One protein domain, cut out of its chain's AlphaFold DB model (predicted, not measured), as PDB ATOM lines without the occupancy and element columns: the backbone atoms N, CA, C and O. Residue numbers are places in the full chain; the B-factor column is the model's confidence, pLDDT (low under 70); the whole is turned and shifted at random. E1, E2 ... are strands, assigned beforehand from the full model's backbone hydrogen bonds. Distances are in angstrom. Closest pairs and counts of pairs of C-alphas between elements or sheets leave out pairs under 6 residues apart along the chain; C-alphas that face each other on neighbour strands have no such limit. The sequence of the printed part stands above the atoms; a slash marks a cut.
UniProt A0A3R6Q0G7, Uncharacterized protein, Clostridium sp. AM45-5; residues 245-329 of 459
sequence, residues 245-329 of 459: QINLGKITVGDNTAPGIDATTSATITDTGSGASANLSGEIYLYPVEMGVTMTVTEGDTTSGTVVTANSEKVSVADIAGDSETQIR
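What this domain is: This is residues 245 to 329 of the 459 residues of an uncharacterized protein of Clostridium sp. AM45-5 (UniProt A0A3R6Q0G7). This is a single antiparallel sheet, one layer thick and twisted, in which the chain runs back and forth through seven strands laid side by side in chain order. Both faces are bare of any named element, and the hairpin of E1 and E2 folds sharply over partway along, at residues 249 and 259. The printed part has 85 residues, with no named helix and seven named strands, E1 to E7, whose order across the sheet is E1 - E2 - E3 - E4 - E5 - E6 - E7. The class is all strand, and the whole is loose, with a radius of gyration of the C-alphas of 15.5 A. The spans are 47 by 30 by 17 A, only just elongated.

Where its parts are: Start at C-alpha 245, at (-180.923, 82.099, -71.570), where E1 begins; it covers residues 245 to 253 and measures 16.5 A. E2, residues 256 to 270, is the longest strand by residues and measures 38.7 A, ending at C-alpha 270 at (-162.786, 92.727, -75.922). Next come E3, residues 277 to 286, 30.3 A; E4, residues 290 to 299, 29.3 A; and E5, residues 302 to 311, 29.1 A. E6 is residues 315 to 319, 14.0 A, and E7 is residues 325 to 328, 10.3 A, ending at C-alpha 328 at (-175.705, 80.343, -41.884).

How they stand to each other: The seven strands form a meander, each strand the antiparallel neighbour of the one before, and each successive pair is a hairpin. Begin at edge strand E1, which bends by 103 degrees at residue 249, while E2 bends by 89 degrees at residue 259; look for N 247 and O 262 at 2.7 A. Between E2 and E3, at 164 degrees, N 265 and O 282 are 2.8 A apart. E3 and E4 stand at 180 degrees, with N 283 and O 294 at 2.8 A. In E4 and E5 find N 293 and O 308 at 2.8 A, and in E5 and E6, N 307 and O 318 at 2.8 A. The other edge strand, E7, has N 328 and O 315 of E6 at 2.8 A. E1 and E7 are apart. From edge to edge the strands' lines turn by 74 degrees.

The domain as a whole: The two C-alphas farthest apart are those of Gly 273 and Ser 312, at 48.3 A. The printed part has no cut and no long link; the link from E2 to E3, six residues, is short, and the others are tight. Mean pLDDT of the printed part is 82.8, and it falls under 70 at residue 251, residues 253 to 256, residue 272 and residues 322 to 323.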
ATOM      1  N   GLN A 245    -179.915  83.131 -71.427       77.88
ATOM      2  CA  GLN A 245    -180.923  82.099 -71.570       77.88
ATOM      3  C   GLN A 245    -181.626  81.950 -70.228       77.88
ATOM      4  O   GLN A 245    -180.966  81.838 -69.205       77.88
ATOM      5  N   ILE A 246    -182.961  81.943 -70.233       81.06
ATOM      6  CA  ILE A 246    -183.765  81.692 -69.036       81.06
ATOM      7  C   ILE A 246    -184.676  80.501 -69.320       81.06
ATOM      8  O   ILE A 246    -185.559  80.555 -70.165       81.06
ATOM      9  N   ASN A 247    -184.485  79.408 -68.604       75.38
ATOM     10  CA  ASN A 247    -185.373  78.261 -68.628       75.38
ATOM     11  C   ASN A 247    -186.335  78.394 -67.437       75.38
ATOM     12  O   ASN A 247    -185.914  78.294 -66.289       75.38
ATOM     13  N   LEU A 248    -187.620  78.647 -67.707       75.12
ATOM     14  CA  LEU A 248    -188.687  78.622 -66.700       75.12
ATOM     15  C   LEU A 248    -189.567  77.400 -66.953       75.12
ATOM     16  O   LEU A 248    -190.074  77.243 -68.061       75.12
ATOM     17  N   GLY A 249    -189.766  76.550 -65.944       75.50
ATOM     18  CA  GLY A 249    -190.635  75.379 -66.062       75.50
ATOM     19  C   GLY A 249    -189.989  74.117 -65.507       75.50
ATOM     20  O   GLY A 249    -189.389  74.146 -64.440       75.50
ATOM     21  N   LYS A 250    -190.146  72.983 -66.196       73.25
ATOM     22  CA  LYS A 250    -189.568  71.703 -65.763       73.25
ATOM     23  C   LYS A 250    -188.091  71.638 -66.134       73.25
ATOM     24  O   LYS A 250    -187.766  71.555 -67.315       73.25
ATOM     25  N   ILE A 251    -187.223  71.617 -65.132       69.12
ATOM     26  CA  ILE A 251    -185.776  71.527 -65.311       69.12
ATOM     27  C   ILE A 251    -185.316  70.156 -64.828       69.12
ATOM     28  O   ILE A 251    -185.733  69.690 -63.765       69.12
ATOM     29  N   THR A 252    -184.502  69.494 -65.647       70.50
ATOM     30  CA  THR A 252    -183.952  68.169 -65.355       70.50
ATOM     31  C   THR A 252    -182.497  68.313 -64.936       70.50
ATOM     32  O   THR A 252    -181.669  68.736 -65.738       70.50
ATOM     33  N   VAL A 253    -182.191  67.930 -63.697       64.19
ATOM     34  CA  VAL A 253    -180.822  67.847 -63.174       64.19
ATOM     35  C   VAL A 253    -180.549  66.380 -62.839       64.19
ATOM     36  O   VAL A 253    -181.134  65.821 -61.908       64.19
ATOM     37  N   GLY A 254    -179.702  65.724 -63.638       69.25
ATOM     38  CA  GLY A 254    -179.516  64.269 -63.571       69.25
ATOM     39  C   GLY A 254    -180.803  63.515 -63.936       69.25
ATOM     40  O   GLY A 254    -181.389  63.776 -64.983       69.25
ATOM     41  N   ASP A 255    -181.255  62.614 -63.060       67.06
ATOM     42  CA  ASP A 255    -182.485  61.822 -63.250       67.06
ATOM     43  C   ASP A 255    -183.752  62.504 -62.689       67.06
ATOM     44  O   ASP A 255    -184.855  61.967 -62.805       67.06
ATOM     45  N   ASN A 256    -183.625  63.682 -62.067       63.69
ATOM     46  CA  ASN A 256    -184.728  64.360 -61.387       63.69
ATOM     47  C   ASN A 256    -185.238  65.554 -62.197       63.69
ATOM     48  O   ASN A 256    -184.470  66.444 -62.556       63.69
ATOM     49  N   THR A 257    -186.553  65.610 -62.421       72.44
ATOM     50  CA  THR A 257    -187.228  66.742 -63.067       72.44
ATOM     51  C   THR A 257    -188.113  67.470 -62.062       72.44
ATOM     52  O   THR A 257    -189.031  66.875 -61.499       72.44
ATOM     53  N   ALA A 258    -187.884  68.768 -61.875       76.94
ATOM     54  CA  ALA A 258    -188.662  69.601 -60.964       76.94
ATOM     55  C   ALA A 258    -189.019  70.952 -61.606       76.94
ATOM     56  O   ALA A 258    -188.305  71.411 -62.498       76.94
ATOM     57  N   PRO A 259    -190.127  71.597 -61.193       81.56
ATOM     58  CA  PRO A 259    -190.387  72.975 -61.578       81.56
ATOM     59  C   PRO A 259    -189.314  73.893 -60.976       81.56
ATOM     60  O   PRO A 259    -189.019  73.792 -59.787       81.56
ATOM     61  N   GLY A 260    -188.756  74.788 -61.781       83.69
ATOM     62  CA  GLY A 260    -187.729  75.723 -61.346       83.69
ATOM     63  C   GLY A 260    -187.427  76.812 -62.370       83.69
ATOM     64  O   GLY A 260    -188.087  76.924 -63.409       83.69
ATOM     65  N   ILE A 261    -186.413  77.610 -62.044       86.75
ATOM     66  CA  ILE A 261    -185.814  78.616 -62.924       86.75
ATOM     67  C   ILE A 261    -184.327  78.295 -63.046       86.75
ATOM     68  O   ILE A 261    -183.679  78.068 -62.033       86.75
ATOM     69  N   ASP A 262    -183.804  78.301 -64.265       86.00
ATOM     70  CA  ASP A 262    -182.372  78.225 -64.558       86.00
ATOM     71  C   ASP A 262    -182.040  79.305 -65.585       86.00
ATOM     72  O   ASP A 262    -182.513  79.266 -66.723       86.00
ATOM     73  N   ALA A 263    -181.296  80.317 -65.158       87.81
ATOM     74  CA  ALA A 263    -180.888  81.435 -65.980       87.81
ATOM     75  C   ALA A 263    -179.369  81.467 -66.101       87.81
ATOM     76  O   ALA A 263    -178.661  81.586 -65.105       87.81
ATOM     77  N   THR A 264    -178.878  81.451 -67.334       86.31
ATOM     78  CA  THR A 264    -177.458  81.579 -67.647       86.31
ATOM     79  C   THR A 264    -177.215  82.823 -68.481       86.31
ATOM     80  O   THR A 264    -177.992  83.189 -69.364       86.31
ATOM     81  N   THR A 265    -176.117  83.500 -68.188       87.06
ATOM     82  CA  THR A 265    -175.629  84.647 -68.944       87.06
ATOM     83  C   THR A 265    -174.166  84.429 -69.265       87.06
ATOM     84  O   THR A 265    -173.412  83.892 -68.454       87.06
ATOM     85  N   SER A 266    -173.764  84.841 -70.460       85.88
ATOM     86  CA  SER A 266    -172.361  84.885 -70.848       85.88
ATOM     87  C   SER A 266    -172.093  86.146 -71.645       85.88
ATOM     88  O   SER A 266    -172.907  86.548 -72.477       85.88
ATOM     89  N   ALA A 267    -170.960  86.784 -71.388       85.88
ATOM     90  CA  ALA A 267    -170.505  87.918 -72.160       85.88
ATOM     91  C   ALA A 267    -168.998  87.851 -72.376       85.88
ATOM     92  O   ALA A 267    -168.244  87.519 -71.466       85.88
ATOM     93  N   THR A 268    -168.561  88.221 -73.573       84.12
ATOM     94  CA  THR A 268    -167.154  88.448 -73.890       84.12
ATOM     95  C   THR A 268    -166.972  89.924 -74.191       84.12
ATOM     96  O   THR A 268    -167.601  90.467 -75.108       84.12
ATOM     97  N   ILE A 269    -166.109  90.564 -73.409       83.56
ATOM     98  CA  ILE A 269    -165.720  91.961 -73.580       83.56
ATOM     99  C   ILE A 269    -164.303  91.982 -74.128       83.56
ATOM    100  O   ILE A 269    -163.401  91.456 -73.481       83.56
ATOM    101  N   THR A 270    -164.107  92.600 -75.294       81.19
ATOM    102  CA  THR A 270    -162.786  92.727 -75.922       81.19
ATOM    103  C   THR A 270    -162.373  94.193 -75.993       81.19
ATOM    104  O   THR A 270    -163.015  95.003 -76.669       81.19
ATOM    105  N   ASP A 271    -161.260  94.541 -75.348       78.38
ATOM    106  CA  ASP A 271    -160.649  95.857 -75.505       78.38
ATOM    107  C   ASP A 271    -159.977  95.956 -76.882       78.38
ATOM    108  O   ASP A 271    -159.042  95.229 -77.220       78.38
ATOM    109  N   THR A 272    -160.452  96.900 -77.694       63.19
ATOM    110  CA  THR A 272    -159.976  97.107 -79.068       63.19
ATOM    111  C   THR A 272    -158.574  97.723 -79.130       63.19
ATOM    112  O   THR A 272    -157.948  97.669 -80.185       63.19
ATOM    113  N   GLY A 273    -158.089  98.325 -78.037       72.06
ATOM    114  CA  GLY A 273    -156.765  98.951 -77.968       72.06
ATOM    115  C   GLY A 273    -155.644  97.992 -77.568       72.06
ATOM    116  O   GLY A 273    -154.531  98.114 -78.078       72.06
ATOM    117  N   SER A 274    -155.933  97.037 -76.681       75.62
ATOM    118  CA  SER A 274    -154.951  96.089 -76.132       75.62
ATOM    119  C   SER A 274    -155.123  94.648 -76.629       75.62
ATOM    120  O   SER A 274    -154.193  93.854 -76.507       75.62
ATOM    121  N   GLY A 275    -156.288  94.298 -77.190       74.69
ATOM    122  CA  GLY A 275    -156.645  92.922 -77.548       74.69
ATOM    123  C   GLY A 275    -156.971  92.032 -76.343       74.69
ATOM    124  O   GLY A 275    -157.230  90.845 -76.527       74.69
ATOM    125  N   ALA A 276    -156.961  92.586 -75.125       80.44
ATOM    126  CA  ALA A 276    -157.356  91.874 -73.921       80.44
ATOM    127  C   ALA A 276    -158.852  91.536 -73.963       80.44
ATOM    128  O   ALA A 276    -159.670  92.343 -74.415       80.44
ATOM    129  N   SER A 277    -159.205  90.350 -73.470       84.38
ATOM    130  CA  SER A 277    -160.587  89.886 -73.395       84.38
ATOM    131  C   SER A 277    -160.918  89.348 -72.011       84.38
ATOM    132  O   SER A 277    -160.154  88.549 -71.469       84.38
ATOM    133  N   ALA A 278    -162.084  89.728 -71.500       87.25
ATOM    134  CA  ALA A 278    -162.658  89.186 -70.279       87.25
ATOM    135  C   ALA A 278    -163.935  88.412 -70.618       87.25
ATOM    136  O   ALA A 278    -164.766  88.886 -71.400       87.25
ATOM    137  N   ASN A 279    -164.092  87.229 -70.027       90.00
ATOM    138  CA  ASN A 279    -165.321  86.452 -70.108       90.00
ATOM    139  C   ASN A 279    -166.070  86.573 -68.790       90.00
ATOM    140  O   ASN A 279    -165.529  86.264 -67.733       90.00
ATOM    141  N   LEU A 280    -167.313  87.023 -68.862       90.50
ATOM    142  CA  LEU A 280    -168.214  87.107 -67.730       90.50
ATOM    143  C   LEU A 280    -169.258  86.013 -67.891       90.50
ATOM    144  O   LEU A 280    -169.834  85.869 -68.970       90.50
ATOM    145  N   SER A 281    -169.530  85.272 -66.827       91.25
ATOM    146  CA  SER A 281    -170.669  84.367 -66.774       91.25
ATOM    147  C   SER A 281    -171.443  84.543 -65.479       91.25
ATOM    148  O   SER A 281    -170.891  84.865 -64.428       91.25
ATOM    149  N   GLY A 282    -172.753  84.369 -65.578       92.25
ATOM    150  CA  GLY A 282    -173.654  84.387 -64.439       92.25
ATOM    151  C   GLY A 282    -174.638  83.241 -64.551       92.25
ATOM    152  O   GLY A 282    -175.193  83.026 -65.627       92.25
ATOM    153  N   GLU A 283    -174.862  82.534 -63.457       92.44
ATOM    154  CA  GLU A 283    -175.847  81.466 -63.344       92.44
ATOM    155  C   GLU A 283    -176.755  81.757 -62.153       92.44
ATOM    156  O   GLU A 283    -176.283  82.114 -61.074       92.44
ATOM    157  N   ILE A 284    -178.060  81.627 -62.351       92.44
ATOM    158  CA  ILE A 284    -179.063  81.702 -61.296       92.44
ATOM    159  C   ILE A 284    -179.939  80.474 -61.434       92.44
ATOM    160  O   ILE A 284    -180.608  80.314 -62.452       92.44
ATOM    161  N   TYR A 285    -180.000  79.659 -60.391       89.75
ATOM    162  CA  TYR A 285    -180.887  78.509 -60.358       89.75
ATOM    163  C   TYR A 285    -181.780  78.530 -59.120       89.75
ATOM    164  O   TYR A 285    -181.348  78.854 -58.015       89.75
ATOM    165  N   LEU A 286    -183.056  78.205 -59.310       90.12
ATOM    166  CA  LEU A 286    -184.056  78.063 -58.261       90.12
ATOM    167  C   LEU A 286    -184.791  76.741 -58.475       90.12
ATOM    168  O   LEU A 286    -185.675  76.643 -59.329       90.12
ATOM    169  N   TYR A 287    -184.451  75.748 -57.662       85.12
ATOM    170  CA  TYR A 287    -185.117  74.453 -57.595       85.12
ATOM    171  C   TYR A 287    -185.774  74.274 -56.217       85.12
ATOM    172  O   TYR A 287    -185.398  74.945 -55.257       85.12
ATOM    173  N   PRO A 288    -186.735  73.346 -56.055       81.31
ATOM    174  CA  PRO A 288    -187.432  73.162 -54.779       81.31
ATOM    175  C   PRO A 288    -186.532  72.799 -53.587       81.31
ATOM    176  O   PRO A 288    -186.941  72.977 -52.444       81.31
ATOM    177  N   VAL A 289    -185.336  72.263 -53.843       82.06
ATOM    178  CA  VAL A 289    -184.402  71.778 -52.813       82.06
ATOM    179  C   VAL A 289    -183.168  72.661 -52.646       82.06
ATOM    180  O   VAL A 289    -182.510  72.597 -51.610       82.06
ATOM    181  N   GLU A 290    -182.859  73.484 -53.644       86.56
ATOM    182  CA  GLU A 290    -181.635  74.271 -53.693       86.56
ATOM    183  C   GLU A 290    -181.827  75.472 -54.612       86.56
ATOM    184  O   GLU A 290    -182.433  75.373 -55.681       86.56
ATOM    185  N   MET A 291    -181.291  76.610 -54.201       91.31
ATOM    186  CA  MET A 291    -181.177  77.795 -55.032       91.31
ATOM    187  C   MET A 291    -179.765  78.346 -54.942       91.31
ATOM    188  O   MET A 291    -179.120  78.248 -53.897       91.31
ATOM    189  N   GLY A 292    -179.300  78.968 -56.012       93.00
ATOM    190  CA  GLY A 292    -177.989  79.572 -56.010       93.00
ATOM    191  C   GLY A 292    -177.796  80.606 -57.094       93.00
ATOM    192  O   GLY A 292    -178.552  80.698 -58.062       93.00
ATOM    193  N   VAL A 293    -176.773  81.414 -56.866       94.88
ATOM    194  CA  VAL A 293    -176.293  82.440 -57.778       94.88
ATOM    195  C   VAL A 293    -174.783  82.302 -57.867       94.88
ATOM    196  O   VAL A 293    -174.094  82.372 -56.851       94.88
ATOM    197  N   THR A 294    -174.282  82.156 -59.084       93.94
ATOM    198  CA  THR A 294    -172.854  82.150 -59.390       93.94
ATOM    199  C   THR A 294    -172.559  83.312 -60.319       93.94
ATOM    200  O   THR A 294    -173.239  83.491 -61.327       93.94
ATOM    201  N   MET A 295    -171.540  84.099 -60.000       92.88
ATOM    202  CA  MET A 295    -171.011  85.126 -60.895       92.88
ATOM    203  C   MET A 295    -169.514  84.921 -61.043       92.88
ATOM    204  O   MET A 295    -168.806  84.852 -60.039       92.88
ATOM    205  N   THR A 296    -169.045  84.866 -62.282       92.94
ATOM    206  CA  THR A 296    -167.662  84.538 -62.608       92.94
ATOM    207  C   THR A 296    -167.115  85.519 -63.632       92.94
ATOM    208  O   THR A 296    -167.780  85.864 -64.610       92.94
ATOM    209  N   VAL A 297    -165.878  85.952 -63.411       92.56
ATOM    210  CA  VAL A 297    -165.080  86.732 -64.351       92.56
ATOM    211  C   VAL A 297    -163.786  85.973 -64.611       92.56
ATOM    212  O   VAL A 297    -163.063  85.633 -63.676       92.56
ATOM    213  N   THR A 298    -163.495  85.719 -65.881       91.44
ATOM    214  CA  THR A 298    -162.255  85.089 -66.331       91.44
ATOM    215  C   THR A 298    -161.476  86.059 -67.213       91.44
ATOM    216  O   THR A 298    -161.929  86.427 -68.300       91.44
ATOM    217  N   GLU A 299    -160.285  86.439 -66.753       89.31
ATOM    218  CA  GLU A 299    -159.327  87.295 -67.456       89.31
ATOM    219  C   GLU A 299    -158.015  86.523 -67.656       89.31
ATOM    220  O   GLU A 299    -157.275  86.252 -66.707       89.31
ATOM    221  N   GLY A 300    -157.724  86.131 -68.901       84.19
ATOM    222  CA  GLY A 300    -156.594  85.243 -69.196       84.19
ATOM    223  C   GLY A 300    -156.725  83.901 -68.463       84.19
ATOM    224  O   GLY A 300    -157.735  83.218 -68.619       84.19
ATOM    225  N   ASP A 301    -155.721  83.552 -67.652       83.88
ATOM    226  CA  ASP A 301    -155.693  82.320 -66.844       83.88
ATOM    227  C   ASP A 301    -156.290  82.500 -65.432       83.88
ATOM    228  O   ASP A 301    -156.315  81.558 -64.641       83.88
ATOM    229  N   THR A 302    -156.754  83.706 -65.082       86.62
ATOM    230  CA  THR A 302    -157.301  83.999 -63.749       86.62
ATOM    231  C   THR A 302    -158.821  83.979 -63.788       86.62
ATOM    232  O   THR A 302    -159.431  84.613 -64.645       86.62
ATOM    233  N   THR A 303    -159.438  83.269 -62.844       89.75
ATOM    234  CA  THR A 303    -160.892  83.253 -62.646       89.75
ATOM    235  C   THR A 303    -161.211  83.715 -61.232       89.75
ATOM    236  O   THR A 303    -160.632  83.214 -60.273       89.75
ATOM    237  N   SER A 304    -162.126  84.669 -61.104       90.38
ATOM    238  CA  SER A 304    -162.596  85.197 -59.823       90.38
ATOM    239  C   SER A 304    -164.113  85.268 -59.830       90.38
ATOM    240  O   SER A 304    -164.724  85.482 -60.878       90.38
ATOM    241  N   GLY A 305    -164.740  85.081 -58.675       89.94
ATOM    242  CA  GLY A 305    -166.190  85.027 -58.632       89.94
ATOM    243  C   GLY A 305    -166.753  84.883 -57.237       89.94
ATOM    244  O   GLY A 305    -166.044  84.857 -56.239       89.94
ATOM    245  N   THR A 306    -168.070  84.810 -57.160       90.56
ATOM    246  CA  THR A 306    -168.774  84.562 -55.906       90.56
ATOM    247  C   THR A 306    -169.892  83.576 -56.169       90.56
ATOM    248  O   THR A 306    -170.608  83.688 -57.166       90.56
ATOM    249  N   VAL A 307    -170.031  82.619 -55.259       91.88
ATOM    250  CA  VAL A 307    -171.090  81.619 -55.246       91.88
ATOM    251  C   VAL A 307    -171.921  81.837 -53.996       91.88
ATOM    252  O   VAL A 307    -171.400  81.845 -52.882       91.88
ATOM    253  N   VAL A 308    -173.221  82.009 -54.180       93.38
ATOM    254  CA  VAL A 308    -174.202  82.015 -53.098       93.38
ATOM    255  C   VAL A 308    -175.101  80.811 -53.291       93.38
ATOM    256  O   VAL A 308    -175.686  80.660 -54.358       93.38
ATOM    257  N   THR A 309    -175.251  79.985 -52.263       90.12
ATOM    258  CA  THR A 309    -176.118  78.802 -52.309       90.12
ATOM    259  C   THR A 309    -177.010  78.775 -51.082       90.12
ATOM    260  O   THR A 309    -176.580  79.105 -49.980       90.12
ATOM    261  N   ALA A 310    -178.260  78.374 -51.254       90.12
ATOM    262  CA  ALA A 310    -179.191  78.153 -50.167       90.12
ATOM    263  C   ALA A 310    -179.965  76.854 -50.384       90.12
ATOM    264  O   ALA A 310    -180.527  76.610 -51.450       90.12
ATOM    265  N   ASN A 311    -180.027  76.037 -49.341       87.19
ATOM    266  CA  ASN A 311    -180.827  74.821 -49.286       87.19
ATOM    267  C   ASN A 311    -181.429  74.654 -47.882       87.19
ATOM    268  O   ASN A 311    -181.357  75.553 -47.041       87.19
ATOM    269  N   SER A 312    -182.037  73.499 -47.617       82.81
ATOM    270  CA  SER A 312    -182.640  73.192 -46.316       82.81
ATOM    271  C   SER A 312    -181.643  73.145 -45.149       82.81
ATOM    272  O   SER A 312    -182.071  73.191 -43.998       82.81
ATOM    273  N   GLU A 313    -180.340  73.046 -45.410       82.75
ATOM    274  CA  GLU A 313    -179.303  72.892 -44.388       82.75
ATOM    275  C   GLU A 313    -178.513  74.168 -44.118       82.75
ATOM    276  O   GLU A 313    -178.011  74.349 -43.006       82.75
ATOM    277  N   LYS A 314    -178.332  75.026 -45.125       81.81
ATOM    278  CA  LYS A 314    -177.549  76.253 -44.988       81.81
ATOM    279  C   LYS A 314    -177.853  77.280 -46.071       81.81
ATOM    280  O   LYS A 314    -178.288  76.941 -47.167       81.81
ATOM    281  N   VAL A 315    -177.522  78.528 -45.762       87.62
ATOM    282  CA  VAL A 315    -177.202  79.576 -46.734       87.62
ATOM    283  C   VAL A 315    -175.700  79.801 -46.666       87.62
ATOM    284  O   VAL A 315    -175.171  79.988 -45.573       87.62
ATOM    285  N   SER A 316    -175.000  79.776 -47.791       86.25
ATOM    286  CA  SER A 316    -173.560  79.991 -47.853       86.25
ATOM    287  C   SER A 316    -173.168  81.000 -48.919       86.25
ATOM    288  O   SER A 316    -173.837  81.136 -49.939       86.25
ATOM    289  N   VAL A 317    -172.070  81.708 -48.658       88.25
ATOM    290  CA  VAL A 317    -171.397  82.602 -49.601       88.25
ATOM    291  C   VAL A 317    -169.933  82.194 -49.652       88.25
ATOM    292  O   VAL A 317    -169.278  82.167 -48.608       88.25
ATOM    293  N   ALA A 318    -169.428  81.880 -50.839       85.19
ATOM    294  CA  ALA A 318    -168.044  81.489 -51.070       85.19
ATOM    295  C   ALA A 318    -167.430  82.249 -52.250       85.19
ATOM    296  O   ALA A 318    -168.141  82.667 -53.165       85.19
ATOM    297  N   ASP A 319    -166.106  82.393 -52.251       88.38
ATOM    298  CA  ASP A 319    -165.363  82.668 -53.489       88.38
ATOM    299  C   ASP A 319    -165.430  81.431 -54.408       88.38
ATOM    300  O   ASP A 319    -165.502  80.298 -53.927       88.38
ATOM    301  N   ILE A 320    -165.388  81.632 -55.726       84.38
ATOM    302  CA  ILE A 320    -165.380  80.566 -56.739       84.38
ATOM    303  C   ILE A 320    -164.190  79.606 -56.573       84.38
ATOM    304  O   ILE A 320    -164.289  78.438 -56.942       84.38
ATOM    305  N   ALA A 321    -163.084  80.080 -55.987       75.44
ATOM    306  CA  ALA A 321    -161.921  79.258 -55.651       75.44
ATOM    307  C   ALA A 321    -162.172  78.302 -54.464       75.44
ATOM    308  O   ALA A 321    -161.435  77.337 -54.288       75.44
ATOM    309  N   GLY A 322    -163.214  78.547 -53.657       66.12
ATOM    310  CA  GLY A 322    -163.537  77.748 -52.468       66.12
ATOM    311  C   GLY A 322    -162.633  78.010 -51.259       66.12
ATOM    312  O   GLY A 322    -162.802  77.370 -50.223       66.12
ATOM    313  N   ASP A 323    -161.712  78.970 -51.357       68.38
ATOM    314  CA  ASP A 323    -160.726  79.281 -50.314       68.38
ATOM    315  C   ASP A 323    -161.337  79.976 -49.084       68.38
ATOM    316  O   ASP A 323    -160.712  80.075 -48.027       68.38
ATOM    317  N   SER A 324    -162.561  80.495 -49.194       70.12
ATOM    318  CA  SER A 324    -163.280  81.163 -48.106       70.12
ATOM    319  C   SER A 324    -164.785  80.973 -48.270       70.12
ATOM    320  O   SER A 324    -165.336  81.347 -49.302       70.12
ATOM    321  N   GLU A 325    -165.453  80.425 -47.249       72.12
ATOM    322  CA  GLU A 325    -166.908  80.228 -47.213       72.12
ATOM    323  C   GLU A 325    -167.480  80.719 -45.874       72.12
ATOM    324  O   GLU A 325    -167.029  80.326 -44.800       72.12
ATOM    325  N   THR A 326    -168.513  81.558 -45.934       78.25
ATOM    326  CA  THR A 326    -169.331  81.946 -44.777       78.25
ATOM    327  C   THR A 326    -170.676  81.234 -44.864       78.25
ATOM    328  O   THR A 326    -171.313  81.278 -45.914       78.25
ATOM    329  N   GLN A 327    -171.133  80.589 -43.783       78.81
ATOM    330  CA  GLN A 327    -172.384  79.819 -43.764       78.81
ATOM    331  C   GLN A 327    -173.316  80.251 -42.620       78.81
ATOM    332  O   GLN A 327    -172.869  80.525 -41.510       78.81
ATOM    333  N   ILE A 328    -174.625  80.217 -42.869       77.50
ATOM    334  CA  ILE A 328    -175.705  80.343 -41.884       77.50
ATOM    335  C   ILE A 328    -176.507  79.040 -41.921       77.50
ATOM    336  O   ILE A 328    -176.956  78.630 -42.987       77.50
ATOM    337  N   ARG A 329    -176.705  78.383 -40.774       76.38
ATOM    338  CA  ARG A 329    -177.427  77.101 -40.654       76.38
ATOM    339  C   ARG A 329    -178.724  77.286 -39.850       76.38
ATOM    340  O   ARG A 329    -178.744  78.139 -38.968       76.38
TER     341      ARG A 329